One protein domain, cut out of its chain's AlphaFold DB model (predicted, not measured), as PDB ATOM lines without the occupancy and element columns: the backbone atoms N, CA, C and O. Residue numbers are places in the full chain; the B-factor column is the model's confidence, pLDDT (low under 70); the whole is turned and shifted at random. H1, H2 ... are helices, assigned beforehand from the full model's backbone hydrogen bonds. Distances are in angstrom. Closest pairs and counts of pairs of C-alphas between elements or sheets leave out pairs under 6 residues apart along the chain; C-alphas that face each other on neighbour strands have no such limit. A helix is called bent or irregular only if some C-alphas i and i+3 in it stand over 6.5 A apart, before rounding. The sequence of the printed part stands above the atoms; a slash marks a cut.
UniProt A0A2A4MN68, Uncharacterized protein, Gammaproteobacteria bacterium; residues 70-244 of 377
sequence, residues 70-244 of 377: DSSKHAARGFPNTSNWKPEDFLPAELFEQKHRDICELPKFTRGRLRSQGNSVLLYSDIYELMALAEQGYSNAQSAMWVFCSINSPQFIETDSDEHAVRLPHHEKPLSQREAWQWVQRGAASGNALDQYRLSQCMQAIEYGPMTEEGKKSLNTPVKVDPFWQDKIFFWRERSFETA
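This is residues 70 to 244 of the 377 residues of an uncharacterized protein of Gammaproteobacteria bacterium (UniProt A0A2A4MN68). Three helices, H4, H5 and H6, stand together as an up-and-down bundle whose centres make a triangle; H8 packs on H6 on one side of it, and H1, H2 and H3 pack on H4 on the other. Short H7 lies beyond the last residues of H6, touching no helix, and two long stretches without a named element, residues 70 to 107 and 150 to 176, run outside the bundle. The 175 printed residues hold eight named helices, H1 to H8 in chain order, and no named strand; the class is all helix, though under half of the residues, 82, are in named elements. The whole is compact, with a radius of gyration of the C-alphas of 16.5 A, and spans 55 by 41 by 25 A.

The printed part begins with C-alpha 70 at (58.296, 22.213, 30.790). H1 is residues 108 to 115, 10.7 A long from C-alpha 108 at (46.661, 60.865, 16.079). H2 is residues 120 to 123, 5.1 A, and H3 residues 127 to 135, 12.2 A. H4, residues 139 to 149, 16.4 A, is only just irregular: C-alphas 144 and 147 are 6.6 A apart. H5 is residues 177 to 189, 18.6 A; H6 is residues 193 to 208, 22.8 A; H7 is residues 213 to 217, 6.2 A. H8, residues 229 to 244, is 23.3 A long and ends with C-alpha 244 at (56.073, 43.580, 8.891).

H4 is the hub, touching five helices. H4 and H5 form a helical hairpin at a shallow tilt of 31 degrees, opposite ways; their closest C-alphas, Ser 143 and Val 184, are 4.2 A apart. H5 and H6 form another, at 27 degrees, closest at C-alphas 188 and 196, 4.4 A. H6 touches H4, the same way at a shallow tilt of 14 degrees, with C-alphas 146 and 202 at 4.7 A. H8 touches H6 at a shallow tilt of 22 degrees, opposite ways, closest at C-alphas 193 and 240, 4.3 A. H3 and H4 form a hairpin at a steep tilt of 45 degrees, with C-alphas 134 and 142 closest, 4.6 A. H1 touches H4 at a steep tilt of 46 degrees, the same way, with C-alphas 114 and 141 closest, 6.1 A. H2 only just touches H4, with 3 pairs of C-alphas within 8 A, the closest those of Val 121 and Ala 144, 7.4 A. In H1, H3, H5, H6, H7 and H8 every O i to N i+4 pair is within hydrogen-bond range; H4 has 2 of 7, beside 7 of 8 O i to N i+3 pairs, and H2 is too short for an i+4 pair.

The two C-alphas farthest apart, those of Arg 77 and Ser 161, are 54.9 A apart, and the printed part has no cut. The links H4 to H5, 27 residues, and H7 to H8, 11 residues, are long; in the first, residues 156 to 157 pair antiparallel with 166 to 167. Mean pLDDT of the printed part is 83.3; residues 71 to 78, 117 to 124, 160 to 164 and 209 to 221 are under 70.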
ATOM      1  N   ASP A  70      56.907  22.237  30.337       74.69
ATOM      2  CA  ASP A  70      58.296  22.213  30.790       74.69
ATOM      3  C   ASP A  70      59.152  23.042  29.825       74.69
ATOM      4  O   ASP A  70      59.450  22.614  28.704       74.69
ATOM      5  N   SER A  71      59.537  24.245  30.259       68.12
ATOM      6  CA  SER A  71      60.320  25.190  29.458       68.12
ATOM      7  C   SER A  71      61.723  24.667  29.120       68.12
ATOM      8  O   SER A  71      62.273  25.024  28.076       68.12
ATOM      9  N   SER A  72      62.285  23.762  29.932       65.25
ATOM     10  CA  SER A  72      63.632  23.217  29.724       65.25
ATOM     11  C   SER A  72      63.724  22.305  28.495       65.25
ATOM     12  O   SER A  72      64.746  22.280  27.809       65.25
ATOM     13  N   LYS A  73      62.625  21.621  28.141       64.25
ATOM     14  CA  LYS A  73      62.553  20.707  26.985       64.25
ATOM     15  C   LYS A  73      62.514  21.417  25.631       64.25
ATOM     16  O   LYS A  73      62.656  20.760  24.601       64.25
ATOM     17  N   HIS A  74      62.319  22.737  25.616       62.09
ATOM     18  CA  HIS A  74      62.212  23.535  24.390       62.09
ATOM     19  C   HIS A  74      63.550  24.129  23.935       62.09
ATOM     20  O   HIS A  74      63.816  24.172  22.739       62.09
ATOM     21  N   ALA A  75      64.433  24.514  24.860       51.88
ATOM     22  CA  ALA A  75      65.681  25.219  24.533       51.88
ATOM     23  C   ALA A  75      66.718  24.374  23.758       51.88
ATOM     24  O   ALA A  75      67.679  24.917  23.217       51.88
ATOM     25  N   ALA A  76      66.544  23.052  23.711       46.59
ATOM     26  CA  ALA A  76      67.574  22.123  23.254       46.59
ATOM     27  C   ALA A  76      67.253  21.374  21.945       46.59
ATOM     28  O   ALA A  76      68.121  20.680  21.428       46.59
ATOM     29  N   ARG A  77      66.039  21.513  21.387       56.47
ATOM     30  CA  ARG A  77      65.585  20.734  20.213       56.47
ATOM     31  C   ARG A  77      65.612  21.497  18.885       56.47
ATOM     32  O   ARG A  77      65.208  20.945  17.873       56.47
ATOM     33  N   GLY A  78      66.100  22.739  18.874       58.34
ATOM     34  CA  GLY A  78      65.979  23.637  17.720       58.34
ATOM     35  C   GLY A  78      64.542  24.136  17.518       58.34
ATOM     36  O   GLY A  78      63.664  23.866  18.336       58.34
ATOM     37  N   PHE A  79      64.314  24.924  16.467       71.62
ATOM     38  CA  PHE A  79      63.028  25.592  16.244       71.62
ATOM     39  C   PHE A  79      62.185  24.888  15.183       71.62
ATOM     40  O   PHE A  79      62.753  24.454  14.177       71.62
ATOM     41  N   PRO A  80      60.853  24.794  15.372       80.25
ATOM     42  CA  PRO A  80      59.974  24.243  14.352       80.25
ATOM     43  C   PRO A  80      60.048  25.069  13.069       80.25
ATOM     44  O   PRO A  80      60.125  26.299  13.107       80.25
ATOM     45  N   ASN A  81      59.962  24.391  11.926       84.81
ATOM     46  CA  ASN A  81      59.626  25.054  10.676       84.81
ATOM     47  C   ASN A  81      58.107  25.266  10.631       84.81
ATOM     48  O   ASN A  81      57.349  24.312  10.464       84.81
ATOM     49  N   THR A  82      57.674  26.512  10.805       90.06
ATOM     50  CA  THR A  82      56.258  26.882  10.936       90.06
ATOM     51  C   THR A  82      55.598  27.276   9.620       90.06
ATOM     52  O   THR A  82      54.458  27.730   9.640       90.06
ATOM     53  N   SER A  83      56.269  27.114   8.475       88.88
ATOM     54  CA  SER A  83      55.766  27.598   7.179       88.88
ATOM     55  C   SER A  83      54.431  26.972   6.750       88.88
ATOM     56  O   SER A  83      53.729  27.541   5.921       88.88
ATOM     57  N   ASN A  84      54.083  25.803   7.302       94.06
ATOM     58  CA  ASN A  84      52.823  25.099   7.042       94.06
ATOM     59  C   ASN A  84      51.762  25.305   8.137       94.06
ATOM     60  O   ASN A  84      50.695  24.696   8.068       94.06
ATOM     61  N   TRP A  85      52.046  26.118   9.158       95.38
ATOM     62  CA  TRP A  85      51.106  26.417  10.238       95.38
ATOM     63  C   TRP A  85      50.306  27.668   9.901       95.38
ATOM     64  O   TRP A  85      50.792  28.579   9.228       95.38
ATOM     65  N   LYS A  86      49.073  27.727  10.393       95.38
ATOM     66  CA  LYS A  86      48.142  28.817  10.124       95.38
ATOM     67  C   LYS A  86      47.580  29.391  11.423       95.38
ATOM     68  O   LYS A  86      47.473  28.667  12.409       95.38
ATOM     69  N   PRO A  87      47.192  30.677  11.453       95.62
ATOM     70  CA  PRO A  87      46.500  31.274  12.598       95.62
ATOM     71  C   PRO A  87      45.328  30.432  13.137       95.62
ATOM     72  O   PRO A  87      45.152  30.323  14.352       95.62
ATOM     73  N   GLU A  88      44.571  29.800  12.242       96.19
ATOM     74  CA  GLU A  88      43.412  28.946  12.519       96.19
ATOM     75  C   GLU A  88      43.774  27.639  13.241       96.19
ATOM     76  O   GLU A  88      42.914  27.024  13.865       96.19
ATOM     77  N   ASP A  89      45.047  27.231  13.228       96.00
ATOM     78  CA  ASP A  89      45.521  26.100  14.034       96.00
ATOM     79  C   ASP A  89      45.547  26.441  15.541       96.00
ATOM     80  O   ASP A  89      45.608  25.547  16.392       96.00
ATOM     81  N   PHE A  90      45.513  27.736  15.890       95.25
ATOM     82  CA  PHE A  90      45.726  28.233  17.253       95.25
ATOM     83  C   PHE A  90      44.577  29.071  17.809       95.25
ATOM     84  O   PHE A  90      44.437  29.155  19.034       95.25
ATOM     85  N   LEU A  91      43.795  29.718  16.944       95.69
ATOM     86  CA  LEU A  91      42.683  30.583  17.331       95.69
ATOM     87  C   LEU A  91      41.351  30.045  16.794       95.69
ATOM     88  O   LEU A  91      41.319  29.503  15.691       95.69
ATOM     89  N   PRO A  92      40.246  30.229  17.538       94.44
ATOM     90  CA  PRO A  92      38.908  29.904  17.051       94.44
ATOM     91  C   PRO A  92      38.550  30.685  15.778       94.44
ATOM     92  O   PRO A  92      38.904  31.862  15.651       94.44
ATOM     93  N   ALA A  93      37.814  30.043  14.866       94.12
ATOM     94  CA  ALA A  93      37.419  30.617  13.576       94.12
ATOM     95  C   ALA A  93      36.629  31.929  13.736       94.12
ATOM     96  O   ALA A  93      36.825  32.883  12.985       94.12
ATOM     97  N   GLU A  94      35.811  32.020  14.786       94.62
ATOM     98  CA  GLU A  94      34.947  33.164  15.081       94.62
ATOM     99  C   GLU A  94      35.739  34.450  15.367       94.62
ATOM    100  O   GLU A  94      35.183  35.546  15.311       94.62
ATOM    101  N   LEU A  95      37.033  34.352  15.700       94.19
ATOM    102  CA  LEU A  95      37.884  35.530  15.902       94.19
ATOM    103  C   LEU A  95      38.300  36.185  14.579       94.19
ATOM    104  O   LEU A  95      38.537  37.393  14.543       94.19
ATOM    105  N   PHE A  96      38.362  35.412  13.494       93.38
ATOM    106  CA  PHE A  96      38.719  35.906  12.162       93.38
ATOM    107  C   PHE A  96      37.527  36.533  11.432       93.38
ATOM    108  O   PHE A  96      37.713  37.368  10.553       93.38
ATOM    109  N   GLU A  97      36.302  36.175  11.825       90.31
ATOM    110  CA  GLU A  97      35.063  36.743  11.275       90.31
ATOM    111  C   GLU A  97      34.698  38.104  11.892       90.31
ATOM    112  O   GLU A  97      33.825  38.816  11.388       90.31
ATOM    113  N   GLN A  98      35.353  38.490  12.992       86.75
ATOM    114  CA  GLN A  98      35.105  39.767  13.651       86.75
ATOM    115  C   GLN A  98      35.574  40.942  12.792       86.75
ATOM    116  O   GLN A  98      36.603  40.892  12.119       86.75
ATOM    117  N   LYS A  99      34.828  42.049  12.854       87.62
ATOM    118  CA  LYS A  99      35.243  43.296  12.217       87.62
ATOM    119  C   LYS A  99      36.458  43.866  12.951       87.62
ATOM    120  O   LYS A  99      36.337  44.298  14.096       87.62
ATOM    121  N   HIS A 100      37.580  43.948  12.245       90.19
ATOM    122  CA  HIS A 100      38.790  44.636  12.693       90.19
ATOM    123  C   HIS A 100      38.831  46.030  12.068       90.19
ATOM    124  O   HIS A 100      38.846  46.168  10.846       90.19
ATOM    125  N   ARG A 101      38.774  47.070  12.902       92.69
ATOM    126  CA  ARG A 101      38.855  48.474  12.480       92.69
ATOM    127  C   ARG A 101      40.302  48.922  12.405       92.69
ATOM    128  O   ARG A 101      41.115  48.553  13.256       92.69
ATOM    129  N   ASP A 102      40.583  49.765  11.422       86.44
ATOM    130  CA  ASP A 102      41.905  50.342  11.249       86.44
ATOM    131  C   ASP A 102      42.138  51.419  12.318       86.44
ATOM    132  O   ASP A 102      41.309  52.306  12.537       86.44
ATOM    133  N   ILE A 103      43.289  51.368  12.989       87.81
ATOM    134  CA  ILE A 103      43.712  52.397  13.944       87.81
ATOM    135  C   ILE A 103      43.806  53.783  13.278       87.81
ATOM    136  O   ILE A 103      43.719  54.799  13.964       87.81
ATOM    137  N   CYS A 104      43.933  53.854  11.949       88.88
ATOM    138  CA  CYS A 104      43.879  55.091  11.177       88.88
ATOM    139  C   CYS A 104      42.559  55.849  11.287       88.88
ATOM    140  O   CYS A 104      42.535  57.057  11.060       88.88
ATOM    141  N   GLU A 105      41.474  55.194  11.694       91.44
ATOM    142  CA  GLU A 105      40.206  55.876  11.957       91.44
ATOM    143  C   GLU A 105      40.246  56.692  13.268       91.44
ATOM    144  O   GLU A 105      39.376  57.533  13.499       91.44
ATOM    145  N   LEU A 106      41.250  56.475  14.129       91.50
ATOM    146  CA  LEU A 106      41.385  57.153  15.421       91.50
ATOM    147  C   LEU A 106      42.135  58.487  15.321       91.50
ATOM    148  O   LEU A 106      42.929  58.684  14.403       91.50
ATOM    149  N   PRO A 107      41.979  59.398  16.298       89.88
ATOM    150  CA  PRO A 107      42.819  60.586  16.406       89.88
ATOM    151  C   PRO A 107      44.301  60.236  16.601       89.88
ATOM    152  O   PRO A 107      44.643  59.294  17.317       89.88
ATOM    153  N   LYS A 108      45.196  61.055  16.035       85.50
ATOM    154  CA  LYS A 108      46.661  60.865  16.079       85.50
ATOM    155  C   LYS A 108      47.208  60.562  17.483       85.50
ATOM    156  O   LYS A 108      48.066  59.696  17.632       85.50
ATOM    157  N   PHE A 109      46.697  61.243  18.511       84.00
ATOM    158  CA  PHE A 109      47.102  61.023  19.903       84.00
ATOM    159  C   PHE A 109      46.780  59.599  20.386       84.00
ATOM    160  O   PHE A 109      47.665  58.901  20.884       84.00
ATOM    161  N   THR A 110      45.551  59.129  20.156       86.81
ATOM    162  CA  THR A 110      45.112  57.767  20.490       86.81
ATOM    163  C   THR A 110      45.922  56.718  19.728       86.81
ATOM    164  O   THR A 110      46.356  55.730  20.319       86.81
ATOM    165  N   ARG A 111      46.225  56.957  18.440       87.00
ATOM    166  CA  ARG A 111      47.116  56.078  17.658       87.00
ATOM    167  C   ARG A 111      48.499  55.961  18.301       87.00
ATOM    168  O   ARG A 111      49.031  54.860  18.430       87.00
ATOM    169  N   GLY A 112      49.070  57.089  18.728       81.00
ATOM    170  CA  GLY A 112      50.351  57.140  19.435       81.00
ATOM    171  C   GLY A 112      50.338  56.323  20.729       81.00
ATOM    172  O   GLY A 112      51.211  55.472  20.918       81.00
ATOM    173  N   ARG A 113      49.309  56.509  21.573       81.50
ATOM    174  CA  ARG A 113      49.098  55.736  22.814       81.50
ATOM    175  C   ARG A 113      49.046  54.232  22.533       81.50
ATOM    176  O   ARG A 113      49.854  53.476  23.072       81.50
ATOM    177  N   LEU A 114      48.178  53.805  21.618       85.56
ATOM    178  CA  LEU A 114      47.956  52.392  21.293       85.56
ATOM    179  C   LEU A 114      49.153  51.695  20.639       85.56
ATOM    180  O   LEU A 114      49.239  50.470  20.706       85.56
ATOM    181  N   ARG A 115      50.081  52.429  20.012       78.12
ATOM    182  CA  ARG A 115      51.310  51.864  19.418       78.12
ATOM    183  C   ARG A 115      52.512  51.883  20.352       78.12
ATOM    184  O   ARG A 115      53.498  51.192  20.076       78.12
ATOM    185  N   SER A 116      52.433  52.649  21.435       73.19
ATOM    186  CA  SER A 116      53.489  52.694  22.434       73.19
ATOM    187  C   SER A 116      53.773  51.285  22.985       73.19
ATOM    188  O   SER A 116      52.920  50.388  22.990       73.19
ATOM    189  N   GLN A 117      55.036  51.035  23.321       64.06
ATOM    190  CA  GLN A 117      55.513  49.719  23.742       64.06
ATOM    191  C   GLN A 117      55.724  49.694  25.252       64.06
ATOM    192  O   GLN A 117      56.191  50.662  25.859       64.06
ATOM    193  N   GLY A 118      55.417  48.550  25.856       61.75
ATOM    194  CA  GLY A 118      55.574  48.321  27.289       61.75
ATOM    195  C   GLY A 118      54.640  49.180  28.143       61.75
ATOM    196  O   GLY A 118      53.517  49.490  27.755       61.75
ATOM    197  N   ASN A 119      55.130  49.582  29.317       58.69
ATOM    198  CA  ASN A 119      54.341  50.284  30.335       58.69
ATOM    199  C   ASN A 119      53.913  51.705  29.933       58.69
ATOM    200  O   ASN A 119      53.197  52.353  30.683       58.69
ATOM    201  N   SER A 120      54.336  52.209  28.773       60.94
ATOM    202  CA  SER A 120      53.898  53.520  28.286       60.94
ATOM    203  C   SER A 120      52.404  53.535  27.946       60.94
ATOM    204  O   SER A 120      51.735  54.493  28.309       60.94
ATOM    205  N   VAL A 121      51.844  52.442  27.407       60.75
ATOM    206  CA  VAL A 121      50.380  52.283  27.267       60.75
ATOM    207  C   VAL A 121      49.695  52.442  28.627       60.75
ATOM    208  O   VAL A 121      48.662  53.089  28.726       60.75
ATOM    209  N   LEU A 122      50.302  51.901  29.689       61.38
ATOM    210  CA  LEU A 122      49.752  51.938  31.046       61.38
ATOM    211  C   LEU A 122      49.740  53.347  31.641       61.38
ATOM    212  O   LEU A 122      48.822  53.693  32.367       61.38
ATOM    213  N   LEU A 123      50.769  54.150  31.361       59.78
ATOM    214  CA  LEU A 123      50.897  55.508  31.903       59.78
ATOM    215  C   LEU A 123      49.957  56.507  31.227       59.78
ATOM    216  O   LEU A 123      49.720  57.589  31.756       59.78
ATOM    217  N   TYR A 124      49.450  56.148  30.054       63.00
ATOM    218  CA  TYR A 124      48.683  57.031  29.201       63.00
ATOM    219  C   TYR A 124      47.460  56.301  28.653       63.00
ATOM    220  O   TYR A 124      47.227  56.364  27.458       63.00
ATOM    221  N   SER A 125      46.701  55.534  29.421       71.88
ATOM    222  CA  SER A 125      45.386  55.075  28.954       71.88
ATOM    223  C   SER A 125      44.513  54.779  30.154       71.88
ATOM    224  O   SER A 125      44.890  53.969  31.003       71.88
ATOM    225  N   ASP A 126      43.343  55.409  30.195       87.25
ATOM    226  CA  ASP A 126      42.253  54.927  31.028       87.25
ATOM    227  C   ASP A 126      41.885  53.507  30.566       87.25
ATOM    228  O   ASP A 126      41.698  53.248  29.370       87.25
ATOM    229  N   ILE A 127      41.822  52.560  31.504       90.06
ATOM    230  CA  ILE A 127      41.511  51.163  31.189       90.06
ATOM    231  C   ILE A 127      40.131  51.006  30.532       90.06
ATOM    232  O   ILE A 127      39.983  50.187  29.626       90.06
ATOM    233  N   TYR A 128      39.142  51.808  30.921       92.12
ATOM    234  CA  TYR A 128      37.806  51.784  30.335       92.12
ATOM    235  C   TYR A 128      37.782  52.407  28.940       92.12
ATOM    236  O   TYR A 128      37.100  51.877  28.065       92.12
ATOM    237  N   GLU A 129      38.565  53.461  28.685       91.19
ATOM    238  CA  GLU A 129      38.741  53.996  27.324       91.19
ATOM    239  C   GLU A 129      39.350  52.925  26.407       91.19
ATOM    240  O   GLU A 129      38.854  52.666  25.306       91.19
ATOM    241  N   LEU A 130      40.396  52.243  26.883       91.81
ATOM    242  CA  LEU A 130      41.056  51.183  26.130       91.81
ATOM    243  C   LEU A 130      40.109  50.007  25.841       91.81
ATOM    244  O   LEU A 130      40.082  49.503  24.715       91.81
ATOM    245  N   MET A 131      39.314  49.585  26.829       93.94
ATOM    246  CA  MET A 131      38.293  48.545  26.656       93.94
ATOM    247  C   MET A 131      37.209  48.980  25.665       93.94
ATOM    248  O   MET A 131      36.886  48.217  24.756       93.94
ATOM    249  N   ALA A 132      36.721  50.219  25.750       94.88
ATOM    250  CA  ALA A 132      35.721  50.747  24.824       94.88
ATOM    251  C   ALA A 132      36.231  50.793  23.372       94.88
ATOM    252  O   ALA A 132      35.480  50.525  22.432       94.88
ATOM    253  N   LEU A 133      37.515  51.100  23.152       95.19
ATOM    254  CA  LEU A 133      38.140  51.014  21.828       95.19
ATOM    255  C   LEU A 133      38.263  49.557  21.351       95.19
ATOM    256  O   LEU A 133      37.984  49.253  20.189       95.19
ATOM    257  N   ALA A 134      38.649  48.639  22.237       94.81
ATOM    258  CA  ALA A 134      38.751  47.217  21.914       94.81
ATOM    259  C   ALA A 134      37.387  46.614  21.515       94.81
ATOM    260  O   ALA A 134      37.303  45.868  20.533       94.81
ATOM    261  N   GLU A 135      36.318  46.996  22.219       95.56
ATOM    262  CA  GLU A 135      34.927  46.619  21.930       95.56
ATOM    263  C   GLU A 135      34.427  47.162  20.591       95.56
ATOM    264  O   GLU A 135      33.694  46.478  19.879       95.56
ATOM    265  N   GLN A 136      34.878  48.353  20.196       95.56
ATOM    266  CA  GLN A 136      34.593  48.911  18.873       95.56
ATOM    267  C   GLN A 136      35.300  48.169  17.728       95.56
ATOM    268  O   GLN A 136      35.031  48.472  16.565       95.56
ATOM    269  N   GLY A 137      36.188  47.218  18.028       95.12
ATOM    270  CA  GLY A 137      36.885  46.403  17.034       95.12
ATOM    271  C   GLY A 137      38.251  46.943  16.614       95.12
ATOM    272  O   GLY A 137      38.801  46.463  15.628       95.12
ATOM    273  N   TYR A 138      38.825  47.927  17.313       94.88
ATOM    274  CA  TYR A 138      40.183  48.392  17.009       94.88
ATOM    275  C   TYR A 138      41.214  47.346  17.441       94.88
ATOM    276  O   TYR A 138      41.504  47.209  18.633       94.88
ATOM    277  N   SER A 139      41.799  46.623  16.484       93.50
ATOM    278  CA  SER A 139      42.668  45.471  16.772       93.50
ATOM    279  C   SER A 139      43.900  45.848  17.603       93.50
ATOM    280  O   SER A 139      44.287  45.116  18.514       93.50
ATOM    281  N   ASN A 140      44.453  47.049  17.399       90.88
ATOM    282  CA  ASN A 140      45.566  47.550  18.204       90.88
ATOM    283  C   ASN A 140      45.178  47.890  19.652       90.88
ATOM    284  O   ASN A 140      46.043  47.826  20.525       90.88
ATOM    285  N   ALA A 141      43.913  48.230  19.927       93.25
ATOM    286  CA  ALA A 141      43.403  48.372  21.293       93.25
ATOM    287  C   ALA A 141      43.192  46.999  21.943       93.25
ATOM    288  O   ALA A 141      43.617  46.780  23.074       93.25
ATOM    289  N   GLN A 142      42.638  46.043  21.191       95.12
ATOM    290  CA  GLN A 142      42.502  44.653  21.633       95.12
ATOM    291  C   GLN A 142      43.869  44.042  21.981       95.12
ATOM    292  O   GLN A 142      44.046  43.450  23.043       95.12
ATOM    293  N   SER A 143      44.873  44.235  21.122       93.25
ATOM    294  CA  SER A 143      46.220  43.714  21.349       93.25
ATOM    295  C   SER A 143      46.984  44.471  22.428       93.25
ATOM    296  O   SER A 143      47.809  43.863  23.106       93.25
ATOM    297  N   ALA A 144      46.722  45.769  22.628       91.94
ATOM    298  CA  ALA A 144      47.343  46.568  23.684       91.94
ATOM    299  C   ALA A 144      47.079  45.995  25.084       91.94
ATOM    300  O   ALA A 144      47.915  46.183  25.965       91.94
ATOM    301  N   MET A 145      46.015  45.200  25.257       92.31
ATOM    302  CA  MET A 145      45.727  44.469  26.496       92.31
ATOM    303  C   MET A 145      46.828  43.483  26.915       92.31
ATOM    304  O   MET A 145      46.830  43.032  28.060       92.31
ATOM    305  N   TRP A 146      47.800  43.172  26.047       91.50
ATOM    306  CA  TRP A 146      48.921  42.276  26.359       91.50
ATOM    307  C   TRP A 146      49.687  42.680  27.619       91.50
ATOM    308  O   TRP A 146      50.180  41.814  28.343       91.50
ATOM    309  N   VAL A 147      49.752  43.982  27.913       87.50
ATOM    310  CA  VAL A 147      50.392  44.513  29.121       87.50
ATOM    311  C   VAL A 147      49.760  43.933  30.386       87.50
ATOM    312  O   VAL A 147      50.469  43.683  31.355       87.50
ATOM    313  N   PHE A 148      48.460  43.630  30.373       88.62
ATOM    314  CA  PHE A 148      47.717  43.061  31.501       88.62
ATOM    315  C   PHE A 148      47.777  41.529  31.561       88.62
ATOM    316  O   PHE A 148      47.260  40.929  32.502       88.62
ATOM    317  N   CYS A 149      48.467  40.880  30.616       88.88
ATOM    318  CA  CYS A 149      48.780  39.455  30.716       88.88
ATOM    319  C   CYS A 149      49.844  39.162  31.790       88.88
ATOM    320  O   CYS A 149      50.016  38.012  32.192       88.88
ATOM    321  N   SER A 150      50.541  40.187  32.293       84.69
ATOM    322  CA  SER A 150      51.343  40.091  33.515       84.69
ATOM    323  C   SER A 150      50.487  40.417  34.740       84.69
ATOM    324  O   SER A 150      49.850  41.466  34.815       84.69
ATOM    325  N   ILE A 151      50.526  39.539  35.745       75.38
ATOM    326  CA  ILE A 151      49.721  39.659  36.974       75.38
ATOM    327  C   ILE A 151      50.017  40.939  37.770       75.38
ATOM    328  O   ILE A 151      49.149  41.485  38.455       75.38
ATOM    329  N   ASN A 152      51.242  41.448  37.641       77.19
ATOM    330  CA  ASN A 152      51.727  42.605  38.386       77.19
ATOM    331  C   ASN A 152      51.442  43.935  37.683       77.19
ATOM    332  O   ASN A 152      51.722  44.993  38.251       77.19
ATOM    333  N   SER A 153      50.879  43.902  36.473       81.38
ATOM    334  CA  SER A 153      50.656  45.119  35.707       81.38
ATOM    335  C   SER A 153      49.624  46.023  36.389       81.38
ATOM    336  O   SER A 153      48.543  45.555  36.773       81.38
ATOM    337  N   PRO A 154      49.954  47.310  36.603       84.50
ATOM    338  CA  PRO A 154      48.996  48.292  37.090       84.50
ATOM    339  C   PRO A 154      47.923  48.564  36.030       84.50
ATOM    340  O   PRO A 154      48.218  48.530  34.841       84.50
ATOM    341  N   GLN A 155      46.701  48.847  36.474       87.06
ATOM    342  CA  GLN A 155      45.623  49.408  35.654       87.06
ATOM    343  C   GLN A 155      45.288  50.784  36.219       87.06
ATOM    344  O   GLN A 155      45.391  50.972  37.435       87.06
ATOM    345  N   PHE A 156      44.946  51.729  35.351       88.31
ATOM    346  CA  PHE A 156      44.733  53.121  35.722       88.31
ATOM    347  C   PHE A 156      43.382  53.621  35.215       88.31
ATOM    348  O   PHE A 156      42.914  53.167  34.173       88.31
ATOM    349  N   ILE A 157      42.795  54.559  35.955       88.88
ATOM    350  CA  ILE A 157      41.626  55.343  35.542       88.88
ATOM    351  C   ILE A 157      42.009  56.823  35.512       88.88
ATOM    352  O   ILE A 157      42.740  57.292  36.391       88.88
ATOM    353  N   GLU A 158      41.557  57.551  34.498       82.94
ATOM    354  CA  GLU A 158      41.659  59.006  34.461       82.94
ATOM    355  C   GLU A 158      40.562  59.597  35.364       82.94
ATOM    356  O   GLU A 158      39.441  59.097  35.438       82.94
ATOM    357  N   THR A 159      40.904  60.640  36.119       74.88
ATOM    358  CA  THR A 159      39.967  61.345  37.007       74.88
ATOM    359  C   THR A 159      39.811  62.788  36.556       74.88
ATOM    360  O   THR A 159      40.774  63.362  36.058       74.88
ATOM    361  N   ASP A 160      38.649  63.394  36.818       66.38
ATOM    362  CA  ASP A 160      38.302  64.771  36.420       66.38
ATOM    363  C   ASP A 160      39.250  65.872  36.950       66.38
ATOM    364  O   ASP A 160      39.140  67.027  36.545       66.38
ATOM    365  N   SER A 161      40.173  65.562  37.871       61.31
ATOM    366  CA  SER A 161      41.220  66.500  38.282       61.31
ATOM    367  C   SER A 161      42.400  66.452  37.309       61.31
ATOM    368  O   SER A 161      43.060  65.416  37.203       61.31
ATOM    369  N   ASP A 162      42.678  67.585  36.663       54.09
ATOM    370  CA  ASP A 162      43.774  67.823  35.716       54.09
ATOM    371  C   ASP A 162      45.161  67.405  36.255       54.09
ATOM    372  O   ASP A 162      45.897  68.261  36.719       54.09
ATOM    373  N   GLU A 163      45.531  66.113  36.223       54.31
ATOM    374  CA  GLU A 163      46.874  65.619  35.817       54.31
ATOM    375  C   GLU A 163      47.237  64.188  36.273       54.31
ATOM    376  O   GLU A 163      48.331  63.732  35.945       54.31
ATOM    377  N   HIS A 164      46.422  63.445  37.034       67.19
ATOM    378  CA  HIS A 164      46.915  62.184  37.623       67.19
ATOM    379  C   HIS A 164      45.984  60.992  37.372       67.19
ATOM    380  O   HIS A 164      44.895  60.904  37.928       67.19
ATOM    381  N   ALA A 165      46.453  60.033  36.567       78.50
ATOM    382  CA  ALA A 165      45.819  58.727  36.435       78.50
ATOM    383  C   ALA A 165      45.956  57.949  37.759       78.50
ATOM    384  O   ALA A 165      47.059  57.786  38.293       78.50
ATOM    385  N   VAL A 166      44.840  57.461  38.302       86.00
ATOM    386  CA  VAL A 166      44.815  56.744  39.581       86.00
ATOM    387  C   VAL A 166      45.033  55.259  39.333       86.00
ATOM    388  O   VAL A 166      44.289  54.620  38.591       86.00
ATOM    389  N   ARG A 167      46.057  54.688  39.974       88.31
ATOM    390  CA  ARG A 167      46.311  53.245  39.933       88.31
ATOM    391  C   ARG A 167      45.235  52.503  40.721       88.31
ATOM    392  O   ARG A 167      45.103  52.711  41.924       88.31
ATOM    393  N   LEU A 168      44.568  51.558  40.071       85.44
ATOM    394  CA  LEU A 168      43.585  50.693  40.708       85.44
ATOM    395  C   LEU A 168      44.259  49.660  41.632       85.44
ATOM    396  O   LEU A 168      45.263  49.034  41.244       85.44
ATOM    397  N   PRO A 169      43.724  49.433  42.845       84.31
ATOM    398  CA  PRO A 169      44.129  48.308  43.674       84.31
ATOM    399  C   PRO A 169      43.740  46.981  43.001       84.31
ATOM    400  O   PRO A 169      42.837  46.918  42.172       84.31
ATOM    401  N   HIS A 170      44.425  45.885  43.351       78.81
ATOM    402  CA  HIS A 170      44.302  44.605  42.627       78.81
ATOM    403  C   HIS A 170      42.869  44.066  42.518       78.81
ATOM    404  O   HIS A 170      42.517  43.504  41.489       78.81
ATOM    405  N   HIS A 171      42.054  44.252  43.556       80.00
ATOM    406  CA  HIS A 171      40.672  43.769  43.608       80.00
ATOM    407  C   HIS A 171      39.678  44.638  42.818       80.00
ATOM    408  O   HIS A 171      38.559  44.197  42.587       80.00
ATOM    409  N   GLU A 172      40.083  45.839  42.400       84.50
ATOM    410  CA  GLU A 172      39.271  46.765  41.595       84.50
ATOM    411  C   GLU A 172      39.702  46.783  40.124       84.50
ATOM    412  O   GLU A 172      39.130  47.516  39.324       84.50
ATOM    413  N   LYS A 173      40.717  45.994  39.744       86.56
ATOM    414  CA  LYS A 173      41.162  45.882  38.352       86.56
ATOM    415  C   LYS A 173      40.026  45.306  37.490       86.56
ATOM    416  O   LYS A 173      39.665  44.149  37.712       86.56
ATOM    417  N   PRO A 174      39.502  46.044  36.495       86.81
ATOM    418  CA  PRO A 174      38.412  45.556  35.653       86.81
ATOM    419  C   PRO A 174      38.842  44.436  34.706       86.81
ATOM    420  O   PRO A 174      37.995  43.662  34.276       86.81
ATOM    421  N   LEU A 175      40.136  44.336  34.378       88.75
ATOM    422  CA  LEU A 175      40.632  43.335  33.441       88.75
ATOM    423  C   LEU A 175      41.503  42.282  34.133       88.75
ATOM    424  O   LEU A 175      42.577  42.586  34.660       88.75
ATOM    425  N   SER A 176      41.078  41.020  34.089       87.12
ATOM    426  CA  SER A 176      41.899  39.888  34.525       87.12
ATOM    427  C   SER A 176      42.939  39.479  33.470       87.12
ATOM    428  O   SER A 176      42.816  39.785  32.285       87.12
ATOM    429  N   GLN A 177      43.948  38.695  33.877       88.69
ATOM    430  CA  GLN A 177      44.939  38.116  32.954       88.69
ATOM    431  C   GLN A 177      44.283  37.297  31.825       88.69
ATOM    432  O   GLN A 177      44.741  37.332  30.683       88.69
ATOM    433  N   ARG A 178      43.218  36.543  32.133       90.00
ATOM    434  CA  ARG A 178      42.518  35.707  31.150       90.00
ATOM    435  C   ARG A 178      41.739  36.550  30.148       90.00
ATOM    436  O   ARG A 178      41.799  36.259  28.959       90.00
ATOM    437  N   GLU A 179      41.031  37.573  30.611       92.50
ATOM    438  CA  GLU A 179      40.300  38.485  29.722       92.50
ATOM    439  C   GLU A 179      41.269  39.275  28.844       92.50
ATOM    440  O   GLU A 179      41.044  39.403  27.642       92.50
ATOM    441  N   ALA A 180      42.396  39.722  29.407       92.94
ATOM    442  CA  ALA A 180      43.474  40.328  28.638       92.94
ATOM    443  C   ALA A 180      43.957  39.388  27.525       92.94
ATOM    444  O   ALA A 180      43.971  39.777  26.361       92.94
ATOM    445  N   TRP A 181      44.268  38.129  27.846       94.25
ATOM    446  CA  TRP A 181      44.664  37.132  26.848       94.25
ATOM    447  C   TRP A 181      43.622  36.956  25.733       94.25
ATOM    448  O   TRP A 181      43.992  36.957  24.560       94.25
ATOM    449  N   GLN A 182      42.333  36.883  26.073       95.44
ATOM    450  CA  GLN A 182      41.247  36.773  25.093       95.44
ATOM    451  C   GLN A 182      41.156  37.995  24.170       95.44
ATOM    452  O   GLN A 182      40.936  37.839  22.968       95.44
ATOM    453  N   TRP A 183      41.355  39.206  24.696       96.25
ATOM    454  CA  TRP A 183      41.432  40.410  23.867       96.25
ATOM    455  C   TRP A 183      42.620  40.366  22.914       96.25
ATOM    456  O   TRP A 183      42.463  40.631  21.724       96.25
ATOM    457  N   VAL A 184      43.794  39.955  23.390       96.06
ATOM    458  CA  VAL A 184      44.974  39.890  22.523       96.06
ATOM    459  C   VAL A 184      44.823  38.826  21.432       96.06
ATOM    460  O   VAL A 184      45.281  39.045  20.313       96.06
ATOM    461  N   GLN A 185      44.134  37.712  21.705       97.38
ATOM    462  CA  GLN A 185      43.774  36.729  20.677       97.38
ATOM    463  C   GLN A 185      42.904  37.342  19.570       97.38
ATOM    464  O   GLN A 185      43.175  37.105  18.395       97.38
ATOM    465  N   ARG A 186      41.908  38.169  19.927       96.50
ATOM    466  CA  ARG A 186      41.089  38.912  18.948       96.50
ATOM    467  C   ARG A 186      41.949  39.853  18.113       96.50
ATOM    468  O   ARG A 186      41.890  39.799  16.890       96.50
ATOM    469  N   GLY A 187      42.816  40.628  18.766       95.12
ATOM    470  CA  GLY A 187      43.726  41.536  18.074       95.12
ATOM    471  C   GLY A 187      44.624  40.800  17.078       95.12
ATOM    472  O   GLY A 187      44.740  41.217  15.931       95.12
ATOM    473  N   ALA A 188      45.232  39.677  17.472       95.62
ATOM    474  CA  ALA A 188      46.113  38.899  16.597       95.62
ATOM    475  C   ALA A 188      45.390  38.277  15.391       95.62
ATOM    476  O   ALA A 188      45.996  38.142  14.324       95.62
ATOM    477  N   ALA A 189      44.102  37.943  15.536       96.06
ATOM    478  CA  ALA A 189      43.269  37.440  14.444       96.06
ATOM    479  C   ALA A 189      43.061  38.471  13.318       96.06
ATOM    480  O   ALA A 189      42.768  38.078  12.193       96.06
ATOM    481  N   SER A 190      43.298  39.767  13.570       93.06
ATOM    482  CA  SER A 190      43.283  40.811  12.528       93.06
ATOM    483  C   SER A 190      44.354  40.628  11.447       93.06
ATOM    484  O   SER A 190      44.294  41.265  10.398       93.06
ATOM    485  N   GLY A 191      45.376  39.805  11.707       89.94
ATOM    486  CA  GLY A 191      46.520  39.648  10.815       89.94
ATOM    487  C   GLY A 191      47.557  40.771  10.921       89.94
ATOM    488  O   GLY A 191      48.582  40.698  10.251       89.94
ATOM    489  N   ASN A 192      47.347  41.783  11.770       88.50
ATOM    490  CA  ASN A 192      48.314  42.856  11.970       88.50
ATOM    491  C   ASN A 192      49.575  42.350  12.696       88.50
ATOM    492  O   ASN A 192      49.493  41.715  13.751       88.50
ATOM    493  N   ALA A 193      50.757  42.693  12.174       88.19
ATOM    494  CA  ALA A 193      52.038  42.247  12.727       88.19
ATOM    495  C   ALA A 193      52.217  42.604  14.212       88.19
ATOM    496  O   ALA A 193      52.763  41.814  14.984       88.19
ATOM    497  N   LEU A 194      51.787  43.804  14.626       87.19
ATOM    498  CA  LEU A 194      51.974  44.274  16.001       87.19
ATOM    499  C   LEU A 194      51.083  43.488  16.947       87.19
ATOM    500  O   LEU A 194      51.510  43.129  18.043       87.19
ATOM    501  N   ASP A 195      49.874  43.181  16.500       91.69
ATOM    502  CA  ASP A 195      48.905  42.457  17.299       91.69
ATOM    503  C   ASP A 195      49.329  40.991  17.484       91.69
ATOM    504  O   ASP A 195      49.295  40.472  18.601       91.69
ATOM    505  N   GLN A 196      49.863  40.363  16.431       93.38
ATOM    506  CA  GLN A 196      50.495  39.038  16.496       93.38
ATOM    507  C   GLN A 196      51.717  39.023  17.427       93.38
ATOM    508  O   GLN A 196      51.866  38.128  18.266       93.38
ATOM    509  N   TYR A 197      52.579  40.040  17.335       91.25
ATOM    510  CA  TYR A 197      53.737  40.154  18.218       91.25
ATOM    511  C   TYR A 197      53.316  40.295  19.687       91.25
ATOM    512  O   TYR A 197      53.859  39.602  20.552       91.25
ATOM    513  N   ARG A 198      52.309  41.130  19.966       91.75
ATOM    514  CA  ARG A 198      51.737  41.327  21.303       91.75
ATOM    515  C   ARG A 198      51.078  40.067  21.852       91.75
ATOM    516  O   ARG A 198      51.193  39.822  23.051       91.75
ATOM    517  N   LEU A 199      50.489  39.213  21.009       95.12
ATOM    518  CA  LEU A 199      50.053  37.880  21.436       95.12
ATOM    519  C   LEU A 199      51.232  37.038  21.917       95.12
ATOM    520  O   LEU A 199      51.168  36.491  23.017       95.12
ATOM    521  N   SER A 200      52.345  37.016  21.175       92.69
ATOM    522  CA  SER A 200      53.554  36.316  21.631       92.69
ATOM    523  C   SER A 200      54.072  36.865  22.973       92.69
ATOM    524  O   SER A 200      54.483  36.092  23.836       92.69
ATOM    525  N   GLN A 201      54.010  38.186  23.190       90.19
ATOM    526  CA  GLN A 201      54.422  38.821  24.449       90.19
ATOM    527  C   GLN A 201      53.469  38.496  25.603       90.19
ATOM    528  O   GLN A 201      53.929  38.171  26.694       90.19
ATOM    529  N   CYS A 202      52.156  38.536  25.367       92.38
ATOM    530  CA  CYS A 202      51.148  38.131  26.343       92.38
ATOM    531  C   CYS A 202      51.363  36.674  26.775       92.38
ATOM    532  O   CYS A 202      51.398  36.374  27.967       92.38
ATOM    533  N   MET A 203      51.584  35.773  25.813       92.44
ATOM    534  CA  MET A 203      51.837  34.358  26.084       92.44
ATOM    535  C   MET A 203      53.133  34.134  26.879       92.44
ATOM    536  O   MET A 203      53.140  33.323  27.804       92.44
ATOM    537  N   GLN A 204      54.202  34.884  26.584       89.06
ATOM    538  CA  GLN A 204      55.424  34.880  27.400       89.06
ATOM    539  C   GLN A 204      55.178  35.421  28.814       89.06
ATOM    540  O   GLN A 204      55.650  34.845  29.789       89.06
ATOM    541  N   ALA A 205      54.419  36.510  28.956       87.31
ATOM    542  CA  ALA A 205      54.089  37.079  30.261       87.31
ATOM    543  C   ALA A 205      53.262  36.113  31.123       87.31
ATOM    544  O   ALA A 205      53.444  36.077  32.335       87.31
ATOM    545  N   ILE A 206      52.393  35.304  30.510       88.19
ATOM    546  CA  ILE A 206      51.651  34.234  31.190       88.19
ATOM    547  C   ILE A 206      52.595  33.120  31.646       88.19
ATOM    548  O   ILE A 206      52.496  32.680  32.788       88.19
ATOM    549  N   GLU A 207      53.521  32.693  30.785       84.06
ATOM    550  CA  GLU A 207      54.502  31.652  31.110       84.06
ATOM    551  C   GLU A 207      55.389  32.045  32.301       84.06
ATOM    552  O   GLU A 207      55.587  31.251  33.219       84.06
ATOM    553  N   TYR A 208      55.899  33.279  32.304       78.38
ATOM    554  CA  TYR A 208      56.813  33.775  33.337       78.38
ATOM    555  C   TYR A 208      56.111  34.470  34.511       78.38
ATOM    556  O   TYR A 208      56.759  34.807  35.497       78.38
ATOM    557  N   GLY A 209      54.808  34.734  34.418       68.19
ATOM    558  CA  GLY A 209      54.067  35.576  35.362       68.19
ATOM    559  C   GLY A 209      53.912  34.992  36.773       68.19
ATOM    560  O   GLY A 209      54.142  35.715  37.743       68.19
ATOM    561  N   PRO A 210      53.534  33.714  36.942       61.38
ATOM    562  CA  PRO A 210      53.306  33.138  38.260       61.38
ATOM    563  C   PRO A 210      54.545  32.383  38.778       61.38
ATOM    564  O   PRO A 210      54.515  31.165  38.947       61.38
ATOM    565  N   MET A 211      55.649  33.093  39.048       53.41
ATOM    566  CA  MET A 211      56.856  32.463  39.625       53.41
ATOM    567  C   MET A 211      56.719  32.110  41.117       53.41
ATOM    568  O   MET A 211      57.583  31.426  41.660       53.41
ATOM    569  N   THR A 212      55.651  32.553  41.790       58.53
ATOM    570  CA  THR A 212      55.368  32.217  43.194       58.53
ATOM    571  C   THR A 212      53.988  31.578  43.340       58.53
ATOM    572  O   THR A 212      53.053  31.891  42.595       58.53
ATOM    573  N   GLU A 213      53.845  30.685  44.319       61.16
ATOM    574  CA  GLU A 213      52.557  30.072  44.668       61.16
ATOM    575  C   GLU A 213      51.532  31.128  45.109       61.16
ATOM    576  O   GLU A 213      50.343  31.017  44.814       61.16
ATOM    577  N   GLU A 214      51.985  32.210  45.739       57.47
ATOM    578  CA  GLU A 214      51.172  33.379  46.081       57.47
ATOM    579  C   GLU A 214      50.651  34.102  44.828       57.47
ATOM    580  O   GLU A 214      49.478  34.473  44.770       57.47
ATOM    581  N   GLY A 215      51.486  34.236  43.790       62.00
ATOM    582  CA  GLY A 215      51.089  34.780  42.491       62.00
ATOM    583  C   GLY A 215      50.004  33.935  41.822       62.00
ATOM    584  O   GLY A 215      49.000  34.485  41.368       62.00
ATOM    585  N   LYS A 216      50.143  32.601  41.848       62.53
ATOM    586  CA  LYS A 216      49.126  31.657  41.341       62.53
ATOM    587  C   LYS A 216      47.808  31.753  42.105       62.53
ATOM    588  O   LYS A 216      46.753  31.765  41.483       62.53
ATOM    589  N   LYS A 217      47.858  31.858  43.438       62.03
ATOM    590  CA  LYS A 217      46.665  31.997  44.295       62.03
ATOM    591  C   LYS A 217      45.923  33.317  44.077       62.03
ATOM    592  O   LYS A 217      44.715  33.364  44.270       62.03
ATOM    593  N   SER A 218      46.627  34.376  43.670       58.06
ATOM    594  CA  SER A 218      46.023  35.687  43.380       58.06
ATOM    595  C   SER A 218      45.292  35.767  42.030       58.06
ATOM    596  O   SER A 218      44.629  36.768  41.743       58.06
ATOM    597  N   LEU A 219      45.412  34.728  41.195       63.00
ATOM    598  CA  LEU A 219      44.723  34.621  39.916       63.00
ATOM    599  C   LEU A 219      43.356  33.967  40.116       63.00
ATOM    600  O   LEU A 219      43.254  32.753  40.267       63.00
ATOM    601  N   ASN A 220      42.288  34.758  40.013       58.75
ATOM    602  CA  ASN A 220      40.920  34.231  40.068       58.75
ATOM    603  C   ASN A 220      40.617  33.255  38.915       58.75
ATOM    604  O   ASN A 220      39.713  32.428  39.020       58.75
ATOM    605  N   THR A 221      41.330  33.352  37.783       67.75
ATOM    606  CA  THR A 221      41.094  32.483  36.618       67.75
ATOM    607  C   THR A 221      42.357  32.334  35.748       67.75
ATOM    608  O   THR A 221      42.466  32.973  34.701       67.75
ATOM    609  N   PRO A 222      43.345  31.506  36.142       74.38
ATOM    610  CA  PRO A 222      44.620  31.409  35.429       74.38
ATOM    611  C   PRO A 222      44.448  30.864  34.004       74.38
ATOM    612  O   PRO A 222      43.558  30.051  33.731       74.38
ATOM    613  N   VAL A 223      45.305  31.302  33.081       84.06
ATOM    614  CA  VAL A 223      45.405  30.706  31.740       84.06
ATOM    615  C   VAL A 223      46.166  29.383  31.848       84.06
ATOM    616  O   VAL A 223      47.226  29.322  32.468       84.06
ATOM    617  N   LYS A 224      45.620  28.306  31.267       83.69
ATOM    618  CA  LYS A 224      46.281  26.996  31.267       83.69
ATOM    619  C   LYS A 224      47.370  26.975  30.194       83.69
ATOM    620  O   LYS A 224      47.068  27.110  29.013       83.69
ATOM    621  N   VAL A 225      48.608  26.761  30.623       87.06
ATOM    622  CA  VAL A 225      49.773  26.583  29.751       87.06
ATOM    623  C   VAL A 225      49.909  25.095  29.422       87.06
ATOM    624  O   VAL A 225      49.972  24.264  30.327       87.06
ATOM    625  N   ASP A 226      49.907  24.748  28.137       89.38
ATOM    626  CA  ASP A 226      50.042  23.364  27.664       89.38
ATOM    627  C   ASP A 226      51.488  23.028  27.232       89.38
ATOM    628  O   ASP A 226      52.308  23.933  27.063       89.38
ATOM    629  N   PRO A 227      51.833  21.742  27.028       87.94
ATOM    630  CA  PRO A 227      53.197  21.323  26.684       87.94
ATOM    631  C   PRO A 227      53.793  21.949  25.413       87.94
ATOM    632  O   PRO A 227      55.018  21.957  25.265       87.94
ATOM    633  N   PHE A 228      52.958  22.485  24.518       89.50
ATOM    634  CA  PHE A 228      53.351  23.101  23.251       89.50
ATOM    635  C   PHE A 228      53.269  24.636  23.276       89.50
ATOM    636  O   PHE A 228      53.320  25.289  22.234       89.50
ATOM    637  N   TRP A 229      53.138  25.249  24.456       90.06
ATOM    638  CA  TRP A 229      52.987  26.700  24.600       90.06
ATOM    639  C   TRP A 229      54.118  27.508  23.950       90.06
ATOM    640  O   TRP A 229      53.860  28.488  23.254       90.06
ATOM    641  N   GLN A 230      55.366  27.069  24.121       86.56
ATOM    642  CA  GLN A 230      56.539  27.715  23.523       86.56
ATOM    643  C   GLN A 230      56.530  27.627  21.988       86.56
ATOM    644  O   GLN A 230      56.880  28.603  21.329       86.56
ATOM    645  N   ASP A 231      56.054  26.523  21.401       88.62
ATOM    646  CA  ASP A 231      55.883  26.405  19.945       88.62
ATOM    647  C   ASP A 231      54.858  27.427  19.422       88.62
ATOM    648  O   ASP A 231      55.072  28.064  18.392       88.62
ATOM    649  N   LYS A 232      53.772  27.653  20.173       92.62
ATOM    650  CA  LYS A 232      52.753  28.661  19.837       92.62
ATOM    651  C   LYS A 232      53.297  30.086  19.949       92.62
ATOM    652  O   LYS A 232      53.037  30.911  19.077       92.62
ATOM    653  N   ILE A 233      54.072  30.384  20.997       90.81
ATOM    654  CA  ILE A 233      54.762  31.677  21.130       90.81
ATOM    655  C   ILE A 233      55.694  31.893  19.931       90.81
ATOM    656  O   ILE A 233      55.702  32.983  19.354       90.81
ATOM    657  N   PHE A 234      56.470  30.868  19.564       88.06
ATOM    658  CA  PHE A 234      57.377  30.913  18.421       88.06
ATOM    659  C   PHE A 234      56.618  31.218  17.129       88.06
ATOM    660  O   PHE A 234      56.995  32.150  16.425       88.06
ATOM    661  N   PHE A 235      55.519  30.504  16.865       92.31
ATOM    662  CA  PHE A 235      54.670  30.723  15.695       92.31
ATOM    663  C   PHE A 235      54.196  32.175  15.577       92.31
ATOM    664  O   PHE A 235      54.442  32.825  14.563       92.31
ATOM    665  N   TRP A 236      53.566  32.719  16.624       93.06
ATOM    666  CA  TRP A 236      53.040  34.090  16.587       93.06
ATOM    667  C   TRP A 236      54.135  35.137  16.421       93.06
ATOM    668  O   TRP A 236      53.928  36.176  15.788       93.06
ATOM    669  N   ARG A 237      55.324  34.854  16.956       89.12
ATOM    670  CA  ARG A 237      56.490  35.706  16.764       89.12
ATOM    671  C   ARG A 237      57.006  35.647  15.328       89.12
ATOM    672  O   ARG A 237      57.191  36.713  14.747       89.12
ATOM    673  N   GLU A 238      57.190  34.462  14.748       87.56
ATOM    674  CA  GLU A 238      57.601  34.331  13.342       87.56
ATOM    675  C   GLU A 238      56.598  34.999  12.405       87.56
ATOM    676  O   GLU A 238      56.986  35.824  11.579       87.56
ATOM    677  N   ARG A 239      55.299  34.782  12.625       89.25
ATOM    678  CA  ARG A 239      54.250  35.409  11.818       89.25
ATOM    679  C   ARG A 239      54.311  36.938  11.846       89.25
ATOM    680  O   ARG A 239      54.137  37.587  10.813       89.25
ATOM    681  N   SER A 240      54.639  37.524  13.001       88.81
ATOM    682  CA  SER A 240      54.831  38.975  13.107       88.81
ATOM    683  C   SER A 240      56.015  39.487  12.272       88.81
ATOM    684  O   SER A 240      55.951  40.595  11.730       88.81
ATOM    685  N   PHE A 241      57.078  38.685  12.118       86.06
ATOM    686  CA  PHE A 241      58.219  39.019  11.260       86.06
ATOM    687  C   PHE A 241      57.852  38.972   9.795       86.06
ATOM    688  O   PHE A 241      58.124  39.935   9.089       86.06
ATOM    689  N   GLU A 242      57.210  37.887   9.375       84.62
ATOM    690  CA  GLU A 242      56.747  37.690   8.003       84.62
ATOM    691  C   GLU A 242      55.761  38.778   7.576       84.62
ATOM    692  O   GLU A 242      55.691  39.135   6.402       84.62
ATOM    693  N   THR A 243      55.014  39.331   8.535       84.12
ATOM    694  CA  THR A 243      54.021  40.362   8.254       84.12
ATOM    695  C   THR A 243      54.643  41.752   8.132       84.12
ATOM    696  O   THR A 243      54.258  42.474   7.223       84.12
ATOM    697  N   ALA A 244      55.566  42.196   8.996       81.25
ATOM    698  CA  ALA A 244      56.073  43.580   8.891       81.25
ATOM    699  C   ALA A 244      57.477  43.847   9.464       81.25
ATOM    700  O   ALA A 244      57.804  45.010   9.682       81.25
TER     701      ALA A 244